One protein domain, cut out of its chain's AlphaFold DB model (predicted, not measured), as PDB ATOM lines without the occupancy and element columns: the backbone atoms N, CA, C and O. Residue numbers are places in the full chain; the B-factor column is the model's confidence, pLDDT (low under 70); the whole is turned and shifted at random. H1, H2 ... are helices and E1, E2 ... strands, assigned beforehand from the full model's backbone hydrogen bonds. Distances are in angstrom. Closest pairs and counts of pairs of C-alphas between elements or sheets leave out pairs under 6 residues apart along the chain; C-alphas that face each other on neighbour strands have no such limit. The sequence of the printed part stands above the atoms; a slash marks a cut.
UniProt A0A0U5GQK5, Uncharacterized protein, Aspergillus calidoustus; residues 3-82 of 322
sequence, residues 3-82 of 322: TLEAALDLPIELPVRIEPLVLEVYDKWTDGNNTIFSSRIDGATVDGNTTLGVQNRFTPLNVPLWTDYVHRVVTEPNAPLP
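Overview. This is residues 3 to 82 of the 322 residues of an uncharacterized protein of Aspergillus calidoustus (UniProt A0A0U5GQK5). A long two-stranded ribbon bends and folds back on itself, its E1-E6 stretch and its E3-E4 hairpin making two arms that come together at E2 and E5, and helix H1 sits at the other end, beside E4. The printed part has 80 residues with six named strands and one named helix, in the order E1 E2 E3 E4 E5 E6 H1. The strands form three separate antiparallel sheets of two, E1 - E6, E2 - E5 and E3 - E4; the class is mixed, helices and strands. The whole is loose, with a radius of gyration of the C-alphas of 15.3 A, and elongated, spanning 43 by 27 by 25 A.

Along the chain. E1, residues 3 to 9, begins at C-alpha 3 (17.022, -12.936, -35.346) and is 19.8 A long. E2 is residues 16 to 18, 6.4 A. E3 is residues 21 to 26, 15.4 A, and E4 is residues 35 to 41, 16.2 A. E5, residues 44 to 46, measures 6.1 A, with C-alpha 44 at (29.444, -1.399, -33.448). E6, residues 49 to 57, is the longest strand by residues and measures 23.3 A. H1, residues 63 to 75, measures 18.1 A and ends at C-alpha 75 (-4.738, -12.399, -28.133).

Arrangement. E1 is antiparallel to E6 at 170 degrees, with N 4 and O 54 at 2.9 A and N 6 and O 52 at 2.8 A, within hydrogen-bond range. E2 is antiparallel to E5 at 150 degrees, with N 18 and O 44 at 2.8 A. E2 runs on into E3 across a break of 2 residues, at 63 degrees. E3 and E4 form a hairpin, antiparallel at 158 degrees, with N 23 and O 39 at 2.9 A. E4 runs on into E5 across a break of 2 residues, at 79 degrees. The closest C-alphas of E4 and E6, those of Ile 41 and Gly 53, are 6.0 A apart. Those of E4 and H1, Ile 36 and Leu 65, are 5.6 A apart. E3 and H1 are only just apart, their closest C-alphas 8.1 A from each other. In H1 every O i to N i+4 pair is within hydrogen-bond range.

Size, cuts and confidence. The two C-alphas farthest apart, those of Glu 13 and Pro 64, are 44.2 A from each other. The printed part has no cut. No link between named elements is long; those from E1 to E2 and from E3 to E4 are short but not tight. The mean pLDDT of the printed part is 85.3, that of E1 is 74, and no printed residue is under 70.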
ATOM      1  N   THR A   3      16.514 -14.074 -34.581       73.12
ATOM      2  CA  THR A   3      17.022 -12.936 -35.346       73.12
ATOM      3  C   THR A   3      16.373 -11.675 -34.788       73.12
ATOM      4  O   THR A   3      15.155 -11.625 -34.638       73.12
ATOM      5  N   LEU A   4      17.188 -10.684 -34.442       73.19
ATOM      6  CA  LEU A   4      16.752  -9.383 -33.947       73.19
ATOM      7  C   LEU A   4      17.536  -8.326 -34.708       73.19
ATOM      8  O   LEU A   4      18.762  -8.328 -34.642       73.19
ATOM      9  N   GLU A   5      16.837  -7.423 -35.381       77.50
ATOM     10  CA  GLU A   5      17.437  -6.320 -36.124       77.50
ATOM     11  C   GLU A   5      16.791  -5.009 -35.684       77.50
ATOM     12  O   GLU A   5      15.575  -4.920 -35.522       77.50
ATOM     13  N   ALA A   6      17.615  -3.994 -35.464       70.19
ATOM     14  CA  ALA A   6      17.197  -2.651 -35.114       70.19
ATOM     15  C   ALA A   6      17.948  -1.658 -35.999       70.19
ATOM     16  O   ALA A   6      19.177  -1.675 -36.050       70.19
ATOM     17  N   ALA A   7      17.212  -0.784 -36.681       74.69
ATOM     18  CA  ALA A   7      17.800   0.361 -37.358       74.69
ATOM     19  C   ALA A   7      18.030   1.478 -36.335       74.69
ATOM     20  O   ALA A   7      17.127   1.838 -35.578       74.69
ATOM     21  N   LEU A   8      19.244   2.012 -36.310       71.81
ATOM     22  CA  LEU A   8      19.616   3.160 -35.506       71.81
ATOM     23  C   LEU A   8      20.011   4.292 -36.447       71.81
ATOM     24  O   LEU A   8      20.945   4.148 -37.230       71.81
ATOM     25  N   ASP A   9      19.296   5.406 -36.340       75.50
ATOM     26  CA  ASP A   9      19.588   6.628 -37.074       75.50
ATOM     27  C   ASP A   9      20.050   7.700 -36.089       75.50
ATOM     28  O   ASP A   9      19.335   8.053 -35.143       75.50
ATOM     29  N   LEU A  10      21.281   8.171 -36.271       73.00
ATOM     30  CA  LEU A  10      21.843   9.238 -35.458       73.00
ATOM     31  C   LEU A  10      21.722  10.566 -36.210       73.00
ATOM     32  O   LEU A  10      22.284  10.699 -37.293       73.00
ATOM     33  N   PRO A  11      21.101  11.602 -35.613       71.94
ATOM     34  CA  PRO A  11      20.955  12.915 -36.248       71.94
ATOM     35  C   PRO A  11      22.276  13.705 -36.316       71.94
ATOM     36  O   PRO A  11      22.268  14.903 -36.590       71.94
ATOM     37  N   ILE A  12      23.403  13.069 -35.996       73.69
ATOM     38  CA  ILE A  12      24.729  13.673 -35.947       73.69
ATOM     39  C   ILE A  12      25.631  12.997 -36.979       73.69
ATOM     40  O   ILE A  12      25.667  11.777 -37.070       73.69
ATOM     41  N   GLU A  13      26.416  13.791 -37.706       72.38
ATOM     42  CA  GLU A  13      27.401  13.319 -38.701       72.38
ATOM     43  C   GLU A  13      28.687  12.757 -38.058       72.38
ATOM     44  O   GLU A  13      29.735  12.680 -38.695       72.38
ATOM     45  N   LEU A  14      28.653  12.444 -36.758       80.94
ATOM     46  CA  LEU A  14      29.818  11.965 -36.024       80.94
ATOM     47  C   LEU A  14      29.623  10.503 -35.616       80.94
ATOM     48  O   LEU A  14      28.624  10.195 -34.959       80.94
ATOM     49  N   PRO A  15      30.602   9.627 -35.903       84.81
ATOM     50  CA  PRO A  15      30.493   8.218 -35.578       84.81
ATOM     51  C   PRO A  15      30.474   8.002 -34.062       84.81
ATOM     52  O   PRO A  15      31.357   8.465 -33.330       84.81
ATOM     53  N   VAL A  16      29.485   7.244 -33.591       88.25
ATOM     54  CA  VAL A  16      29.337   6.850 -32.185       88.25
ATOM     55  C   VAL A  16      29.674   5.376 -32.040       88.25
ATOM     56  O   VAL A  16      29.026   4.512 -32.625       88.25
ATOM     57  N   ARG A  17      30.671   5.055 -31.215       90.31
ATOM     58  CA  ARG A  17      31.006   3.661 -30.900       90.31
ATOM     59  C   ARG A  17      30.162   3.170 -29.734       90.31
ATOM     60  O   ARG A  17      30.252   3.720 -28.641       90.31
ATOM     61  N   ILE A  18      29.421   2.092 -29.938       89.50
ATOM     62  CA  ILE A  18      28.634   1.407 -28.913       89.50
ATOM     63  C   ILE A  18      29.365   0.122 -28.511       89.50
ATOM     64  O   ILE A  18      29.758  -0.677 -29.363       89.50
ATOM     65  N   GLU A  19      29.585  -0.077 -27.211       92.50
ATOM     66  CA  GLU A  19      30.130  -1.333 -26.686       92.50
ATOM     67  C   GLU A  19      29.123  -2.491 -26.820       92.50
ATOM     68  O   GLU A  19      27.909  -2.261 -26.840       92.50
ATOM     69  N   PRO A  20      29.599  -3.750 -26.881       91.62
ATOM     70  CA  PRO A  20      28.714  -4.909 -26.852       91.62
ATOM     71  C   PRO A  20      27.785  -4.865 -25.638       91.62
ATOM     72  O   PRO A  20      28.215  -4.511 -24.539       91.62
ATOM     73  N   LEU A  21      26.532  -5.272 -25.822       91.25
ATOM     74  CA  LEU A  21      25.518  -5.215 -24.771       91.25
ATOM     75  C   LEU A  21      24.703  -6.499 -24.714       91.25
ATOM     76  O   LEU A  21      24.515  -7.181 -25.721       91.25
ATOM     77  N   VAL A  22      24.228  -6.836 -23.519       91.19
ATOM     78  CA  VAL A  22      23.244  -7.903 -23.336       91.19
ATOM     79  C   VAL A  22      21.873  -7.249 -23.328       91.19
ATOM     80  O   VAL A  22      21.598  -6.398 -22.483       91.19
ATOM     81  N   LEU A  23      21.059  -7.608 -24.316       90.75
ATOM     82  CA  LEU A  23      19.670  -7.199 -24.399       90.75
ATOM     83  C   LEU A  23      18.810  -8.334 -23.855       90.75
ATOM     84  O   LEU A  23      18.884  -9.468 -24.332       90.75
ATOM     85  N   GLU A  24      18.008  -8.023 -22.853       92.62
ATOM     86  CA  GLU A  24      17.067  -8.935 -22.228       92.62
ATOM     87  C   GLU A  24      15.659  -8.579 -22.674       92.62
ATOM     88  O   GLU A  24      15.219  -7.438 -22.522       92.62
ATOM     89  N   VAL A  25      14.949  -9.573 -23.196       92.19
ATOM     90  CA  VAL A  25      13.494  -9.530 -23.303       92.19
ATOM     91  C   VAL A  25      12.941 -10.081 -22.002       92.19
ATOM     92  O   VAL A  25      13.351 -11.159 -21.559       92.19
ATOM     93  N   TYR A  26      12.043  -9.336 -21.368       93.81
ATOM     94  CA  TYR A  26      11.537  -9.676 -20.046       93.81
ATOM     95  C   TYR A  26      10.021  -9.526 -19.958       93.81
ATOM     96  O   TYR A  26       9.397  -8.791 -20.720       93.81
ATOM     97  N   ASP A  27       9.431 -10.245 -19.012       92.19
ATOM     98  CA  ASP A  27       8.033 -10.106 -18.646       92.19
ATOM     99  C   ASP A  27       7.904  -9.028 -17.558       92.19
ATOM    100  O   ASP A  27       8.331  -9.213 -16.418       92.19
ATOM    101  N   LYS A  28       7.330  -7.872 -17.898       88.44
ATOM    102  CA  LYS A  28       7.155  -6.770 -16.937       88.44
ATOM    103  C   LYS A  28       6.063  -7.019 -15.890       88.44
ATOM    104  O   LYS A  28       5.959  -6.245 -14.944       88.44
ATOM    105  N   TRP A  29       5.244  -8.050 -16.080       86.69
ATOM    106  CA  TRP A  29       4.136  -8.423 -15.205       86.69
ATOM    107  C   TRP A  29       4.522  -9.511 -14.196       86.69
ATOM    108  O   TRP A  29       3.743  -9.796 -13.289       86.69
ATOM    109  N   THR A  30       5.723 -10.081 -14.322       88.69
ATOM    110  CA  THR A  30       6.252 -11.090 -13.402       88.69
ATOM    111  C   THR A  30       7.305 -10.494 -12.472       88.69
ATOM    112  O   THR A  30       8.280  -9.883 -12.917       88.69
ATOM    113  N   ASP A  31       7.138 -10.731 -11.171       85.56
ATOM    114  CA  ASP A  31       8.124 -10.381 -10.151       85.56
ATOM    115  C   ASP A  31       9.276 -11.401 -10.095       85.56
ATOM    116  O   ASP A  31       9.107 -12.600 -10.321       85.56
ATOM    117  N   GLY A  32      10.472 -10.938  -9.727       87.19
ATOM    118  CA  GLY A  32      11.647 -11.799  -9.560       87.19
ATOM    119  C   GLY A  32      12.375 -12.094 -10.874       87.19
ATOM    120  O   GLY A  32      12.752 -11.172 -11.597       87.19
ATOM    121  N   ASN A  33      12.657 -13.374 -11.156       87.50
ATOM    122  CA  ASN A  33      13.337 -13.765 -12.394       87.50
ATOM    123  C   ASN A  33      12.364 -13.690 -13.574       87.50
ATOM    124  O   ASN A  33      11.683 -14.662 -13.893       87.50
ATOM    125  N   ASN A  34      12.333 -12.522 -14.206       93.81
ATOM    126  CA  ASN A  34      11.393 -12.197 -15.264       93.81
ATOM    127  C   ASN A  34      12.012 -12.148 -16.664       93.81
ATOM    128  O   ASN A  34      11.350 -11.750 -17.618       93.81
ATOM    129  N   THR A  35      13.270 -12.559 -16.813       94.56
ATOM    130  CA  THR A  35      13.917 -12.615 -18.124       94.56
ATOM    131  C   THR A  35      13.359 -13.791 -18.921       94.56
ATOM    132  O   THR A  35      13.490 -14.951 -18.522       94.56
ATOM    133  N   ILE A  36      12.760 -13.484 -20.070       93.00
ATOM    134  CA  ILE A  36      12.264 -14.476 -21.024       93.00
ATOM    135  C   ILE A  36      13.454 -15.070 -21.779       93.00
ATOM    136  O   ILE A  36      13.644 -16.286 -21.804       93.00
ATOM    137  N   PHE A  37      14.284 -14.203 -22.362       91.56
ATOM    138  CA  PHE A  37      15.550 -14.579 -22.980       91.56
ATOM    139  C   PHE A  37      16.517 -13.393 -23.026       91.56
ATOM    140  O   PHE A  37      16.122 -12.230 -22.949       91.56
ATOM    141  N   SER A  38      17.804 -13.689 -23.198       91.69
ATOM    142  CA  SER A  38      18.861 -12.682 -23.312       91.69
ATOM    143  C   SER A  38      19.719 -12.933 -24.543       91.69
ATOM    144  O   SER A  38      20.179 -14.058 -24.748       91.69
ATOM    145  N   SER A  39      20.003 -11.893 -25.320       88.94
ATOM    146  CA  SER A  39      20.899 -11.970 -26.471       88.94
ATOM    147  C   SER A  39      22.032 -10.958 -26.354       88.94
ATOM    148  O   SER A  39      21.826  -9.808 -25.967       88.94
ATOM    149  N   ARG A  40      23.249 -11.384 -26.703       88.75
ATOM    150  CA  ARG A  40      24.407 -10.493 -26.788       88.75
ATOM    151  C   ARG A  40      24.446  -9.857 -28.171       88.75
ATOM    152  O   ARG A  40      24.647 -10.566 -29.153       88.75
ATOM    153  N   ILE A  41      24.305  -8.539 -28.209       87.25
ATOM    154  CA  ILE A  41      24.483  -7.719 -29.404       87.25
ATOM    155  C   ILE A  41      25.941  -7.265 -29.431       87.25
ATOM    156  O   ILE A  41      26.467  -6.751 -28.436       87.25
ATOM    157  N   ASP A  42      26.606  -7.509 -30.554       88.81
ATOM    158  CA  ASP A  42      28.004  -7.141 -30.731       88.81
ATOM    159  C   ASP A  42      28.147  -5.615 -30.840       88.81
ATOM    160  O   ASP A  42      27.252  -4.907 -31.299       88.81
ATOM    161  N   GLY A  43      29.273  -5.097 -30.346       86.69
ATOM    162  CA  GLY A  43      29.554  -3.666 -30.387       86.69
ATOM    163  C   GLY A  43      29.774  -3.197 -31.821       86.69
ATOM    164  O   GLY A  43      30.318  -3.932 -32.645       86.69
ATOM    165  N   ALA A  44      29.389  -1.960 -32.107       87.69
ATOM    166  CA  ALA A  44      29.444  -1.399 -33.448       87.69
ATOM    167  C   ALA A  44      29.774   0.092 -33.409       87.69
ATOM    168  O   ALA A  44      29.578   0.766 -32.397       87.69
ATOM    169  N   THR A  45      30.276   0.607 -34.527       87.94
ATOM    170  CA  THR A  45      30.358   2.052 -34.752       87.94
ATOM    171  C   THR A  45      29.168   2.446 -35.606       87.94
ATOM    172  O   THR A  45      28.989   1.897 -36.686       87.94
ATOM    173  N   VAL A  46      28.347   3.339 -35.075       84.12
ATOM    174  CA  VAL A  46      27.120   3.830 -35.691       84.12
ATOM    175  C   VAL A  46      27.451   5.152 -36.355       84.12
ATOM    176  O   VAL A  46      27.898   6.080 -35.679       84.12
ATOM    177  N   ASP A  47      27.256   5.213 -37.662       83.00
ATOM    178  CA  ASP A  47      27.479   6.406 -38.472       83.00
ATOM    179  C   ASP A  47      26.279   6.574 -39.409       83.00
ATOM    180  O   ASP A  47      26.019   5.714 -40.254       83.00
ATOM    181  N   GLY A  48      25.480   7.618 -39.182       79.19
ATOM    182  CA  GLY A  48      24.168   7.777 -39.815       79.19
ATOM    183  C   GLY A  48      23.236   6.585 -39.555       79.19
ATOM    184  O   GLY A  48      23.076   6.147 -38.414       79.19
ATOM    185  N   ASN A  49      22.630   6.054 -40.623       79.69
ATOM    186  CA  ASN A  49      21.724   4.907 -40.571       79.69
ATOM    187  C   ASN A  49      22.507   3.585 -40.502       79.69
ATOM    188  O   ASN A  49      23.129   3.166 -41.480       79.69
ATOM    189  N   THR A  50      22.468   2.918 -39.349       79.12
ATOM    190  CA  THR A  50      23.148   1.638 -39.108       79.12
ATOM    191  C   THR A  50      22.176   0.603 -38.551       79.12
ATOM    192  O   THR A  50      21.493   0.853 -37.560       79.12
ATOM    193  N   THR A  51      22.168  -0.600 -39.126       79.94
ATOM    194  CA  THR A  51      21.438  -1.739 -38.555       79.94
ATOM    195  C   THR A  51      22.315  -2.478 -37.551       79.94
ATOM    196  O   THR A  51      23.426  -2.901 -37.869       79.94
ATOM    197  N   LEU A  52      21.802  -2.660 -36.338       79.56
ATOM    198  CA  LEU A  52      22.409  -3.454 -35.276       79.56
ATOM    199  C   LEU A  52      21.537  -4.666 -34.997       79.56
ATOM    200  O   LEU A  52      20.311  -4.570 -34.998       79.56
ATOM    201  N   GLY A  53      22.151  -5.809 -34.721       79.56
ATOM    202  CA  GLY A  53      21.357  -6.999 -34.505       79.56
ATOM    203  C   GLY A  53      22.142  -8.273 -34.305       79.56
ATOM    204  O   GLY A  53      23.371  -8.304 -34.302       79.56
ATOM    205  N   VAL A  54      21.379  -9.341 -34.144       80.38
ATOM    206  CA  VAL A  54      21.859 -10.712 -34.173       80.38
ATOM    207  C   VAL A  54      21.068 -11.479 -35.215       80.38
ATOM    208  O   VAL A  54      19.856 -11.317 -35.315       80.38
ATOM    209  N   GLN A  55      21.740 -12.347 -35.960       80.06
ATOM    210  CA  GLN A  55      21.090 -13.255 -36.898       80.06
ATOM    211  C   GLN A  55      21.347 -14.697 -36.475       80.06
ATOM    212  O   GLN A  55      22.479 -15.061 -36.147       80.06
ATOM    213  N   ASN A  56      20.288 -15.507 -36.493       71.31
ATOM    214  CA  ASN A  56      20.342 -16.953 -36.290       71.31
ATOM    215  C   ASN A  56      21.117 -17.391 -35.029       71.31
ATOM    216  O   ASN A  56      21.896 -18.347 -35.054       71.31
ATOM    217  N   ARG A  57      20.941 -16.673 -33.912       73.88
ATOM    218  CA  ARG A  57      21.602 -17.022 -32.647       73.88
ATOM    219  C   ARG A  57      20.734 -17.995 -31.857       73.88
ATOM    220  O   ARG A  57      19.519 -17.823 -31.743       73.88
ATOM    221  N   PHE A  58      21.367 -19.024 -31.297       75.56
ATOM    222  CA  PHE A  58      20.720 -19.862 -30.298       75.56
ATOM    223  C   PHE A  58      20.564 -19.056 -29.010       75.56
ATOM    224  O   PHE A  58      21.533 -18.488 -28.503       75.56
ATOM    225  N   THR A  59      19.344 -19.013 -28.489       78.25
ATOM    226  CA  THR A  59      19.007 -18.226 -27.309       78.25
ATOM    227  C   THR A  59      18.188 -19.106 -26.369       78.25
ATOM    228  O   THR A  59      17.072 -19.481 -26.732       78.25
ATOM    229  N   PRO A  60      18.734 -19.488 -25.198       83.56
ATOM    230  CA  PRO A  60      17.976 -20.206 -24.183       83.56
ATOM    231  C   PRO A  60      16.730 -19.419 -23.780       83.56
ATOM    232  O   PRO A  60      16.793 -18.201 -23.609       83.56
ATOM    233  N   LEU A  61      15.616 -20.131 -23.636       85.62
ATOM    234  CA  LEU A  61      14.297 -19.552 -23.436       85.62
ATOM    235  C   LEU A  61      13.710 -20.010 -22.105       85.62
ATOM    236  O   LEU A  61      13.698 -21.206 -21.804       85.62
ATOM    237  N   ASN A  62      13.183 -19.070 -21.330       90.44
ATOM    238  CA  ASN A  62      12.330 -19.372 -20.193       90.44
ATOM    239  C   ASN A  62      10.927 -19.715 -20.714       90.44
ATOM    240  O   ASN A  62      10.152 -18.821 -21.050       90.44
ATOM    241  N   VAL A  63      10.638 -21.014 -20.836       86.75
ATOM    242  CA  VAL A  63       9.429 -21.516 -21.509       86.75
ATOM    243  C   VAL A  63       8.136 -20.969 -20.890       86.75
ATOM    244  O   VAL A  63       7.347 -20.439 -21.662       86.75
ATOM    245  N   PRO A  64       7.916 -20.990 -19.559       89.69
ATOM    246  CA  PRO A  64       6.717 -20.393 -18.962       89.69
ATOM    247  C   PRO A  64       6.496 -18.921 -19.336       89.69
ATOM    248  O   PRO A  64       5.442 -18.571 -19.855       89.69
ATOM    249  N   LEU A  65       7.513 -18.068 -19.154       91.56
ATOM    250  CA  LEU A  65       7.384 -16.636 -19.460       91.56
ATOM    251  C   LEU A  65       7.211 -16.379 -20.961       91.56
ATOM    252  O   LEU A  65       6.545 -15.429 -21.370       91.56
ATOM    253  N   TRP A  66       7.817 -17.225 -21.796       88.81
ATOM    254  CA  TRP A  66       7.609 -17.171 -23.235       88.81
ATOM    255  C   TRP A  66       6.184 -17.547 -23.619       88.81
ATOM    256  O   TRP A  66       5.595 -16.853 -24.440       88.81
ATOM    257  N   THR A  67       5.618 -18.597 -23.025       87.69
ATOM    258  CA  THR A  67       4.227 -18.993 -23.267       87.69
ATOM    259  C   THR A  67       3.267 -17.853 -22.930       87.69
ATOM    260  O   THR A  67       2.395 -17.538 -23.739       87.69
ATOM    261  N   ASP A  68       3.470 -17.173 -21.799       89.44
ATOM    262  CA  ASP A  68       2.649 -16.019 -21.408       89.44
ATOM    263  C   ASP A  68       2.798 -14.849 -22.389       89.44
ATOM    264  O   ASP A  68       1.813 -14.215 -22.779       89.44
ATOM    265  N   TYR A  69       4.023 -14.578 -22.846       89.12
ATOM    266  CA  TYR A  69       4.269 -13.566 -23.870       89.12
ATOM    267  C   TYR A  69       3.605 -13.915 -25.210       89.12
ATOM    268  O   TYR A  69       2.919 -13.068 -25.779       89.12
ATOM    269  N   VAL A  70       3.750 -15.154 -25.691       87.06
ATOM    270  CA  VAL A  70       3.100 -15.633 -26.920       87.06
ATOM    271  C   VAL A  70       1.588 -15.519 -26.799       87.06
ATOM    272  O   VAL A  70       0.947 -15.044 -27.731       87.06
ATOM    273  N   HIS A  71       1.016 -15.881 -25.648       88.31
ATOM    274  CA  HIS A  71      -0.416 -15.742 -25.417       88.31
ATOM    275  C   HIS A  71      -0.879 -14.293 -25.609       88.31
ATOM    276  O   HIS A  71      -1.817 -14.070 -26.366       88.31
ATOM    277  N   ARG A  72      -0.185 -13.309 -25.020       89.12
ATOM    278  CA  ARG A  72      -0.511 -11.880 -25.196       89.12
ATOM    279  C   ARG A  72      -0.343 -11.410 -26.640       89.12
ATOM    280  O   ARG A  72      -1.202 -10.703 -27.149       89.12
ATOM    281  N   VAL A  73       0.727 -11.820 -27.323       88.50
ATOM    282  CA  VAL A  73       0.947 -11.475 -28.743       88.50
ATOM    283  C   VAL A  73      -0.142 -12.066 -29.644       88.50
ATOM    284  O   VAL A  73      -0.515 -11.458 -30.646       88.50
ATOM    285  N   VAL A  74      -0.665 -13.244 -29.308       87.69
ATOM    286  CA  VAL A  74      -1.756 -13.862 -30.066       87.69
ATOM    287  C   VAL A  74      -3.086 -13.165 -29.780       87.69
ATOM    288  O   VAL A  74      -3.840 -12.914 -30.717       87.69
ATOM    289  N   THR A  75      -3.391 -12.842 -28.523       87.88
ATOM    290  CA  THR A  75      -4.738 -12.399 -28.133       87.88
ATOM    291  C   THR A  75      -4.937 -10.889 -28.180       87.88
ATOM    292  O   THR A  75      -5.985 -10.426 -28.631       87.88
ATOM    293  N   GLU A  76      -3.950 -10.111 -27.744       90.56
ATOM    294  CA  GLU A  76      -4.063  -8.662 -27.621       90.56
ATOM    295  C   GLU A  76      -3.791  -7.959 -28.963       90.56
ATOM    296  O   GLU A  76      -3.061  -8.483 -29.811       90.56
ATOM    297  N   PRO A  77      -4.332  -6.745 -29.176       90.62
ATOM    298  CA  PRO A  77      -4.054  -5.955 -30.375       90.62
ATOM    299  C   PRO A  77      -2.697  -5.248 -30.365       90.62
ATOM    300  O   PRO A  77      -2.153  -4.979 -31.434       90.62
ATOM    301  N   ASN A  78      -2.171  -4.898 -29.187       92.00
ATOM    302  CA  ASN A  78      -0.942  -4.111 -29.059       92.00
ATOM    303  C   ASN A  78      -0.083  -4.568 -27.867       92.00
ATOM    304  O   ASN A  78       0.276  -3.748 -27.016       92.00
ATOM    305  N   ALA A  79       0.222  -5.867 -27.770       90.50
ATOM    306  CA  ALA A  79       1.068  -6.363 -26.686       90.50
ATOM    307  C   ALA A  79       2.499  -5.794 -26.822       90.50
ATOM    308  O   ALA A  79       3.167  -6.038 -27.838       90.50
ATOM    309  N   PRO A  80       3.002  -5.035 -25.827       90.88
ATOM    310  CA  PRO A  80       4.344  -4.478 -25.892       90.88
ATOM    311  C   PRO A  80       5.394  -5.583 -25.749       90.88
ATOM    312  O   PRO A  80       5.163  -6.587 -25.075       90.88
ATOM    313  N   LEU A  81       6.574  -5.354 -26.325       90.94
ATOM    314  CA  LEU A  81       7.775  -6.156 -26.097       90.94
ATOM    315  C   LEU A  81       8.721  -5.384 -25.157       90.94
ATOM    316  O   LEU A  81       9.407  -4.463 -25.617       90.94
ATOM    317  N   PRO A  82       8.758  -5.712 -23.851       92.50
ATOM    318  CA  PRO A  82       9.647  -5.058 -22.904       92.50
ATOM    319  C   PRO A  82      11.082  -5.530 -23.126       92.50
ATOM    320  O   PRO A  82      11.384  -6.727 -23.083       92.50
TER     321      PRO A  82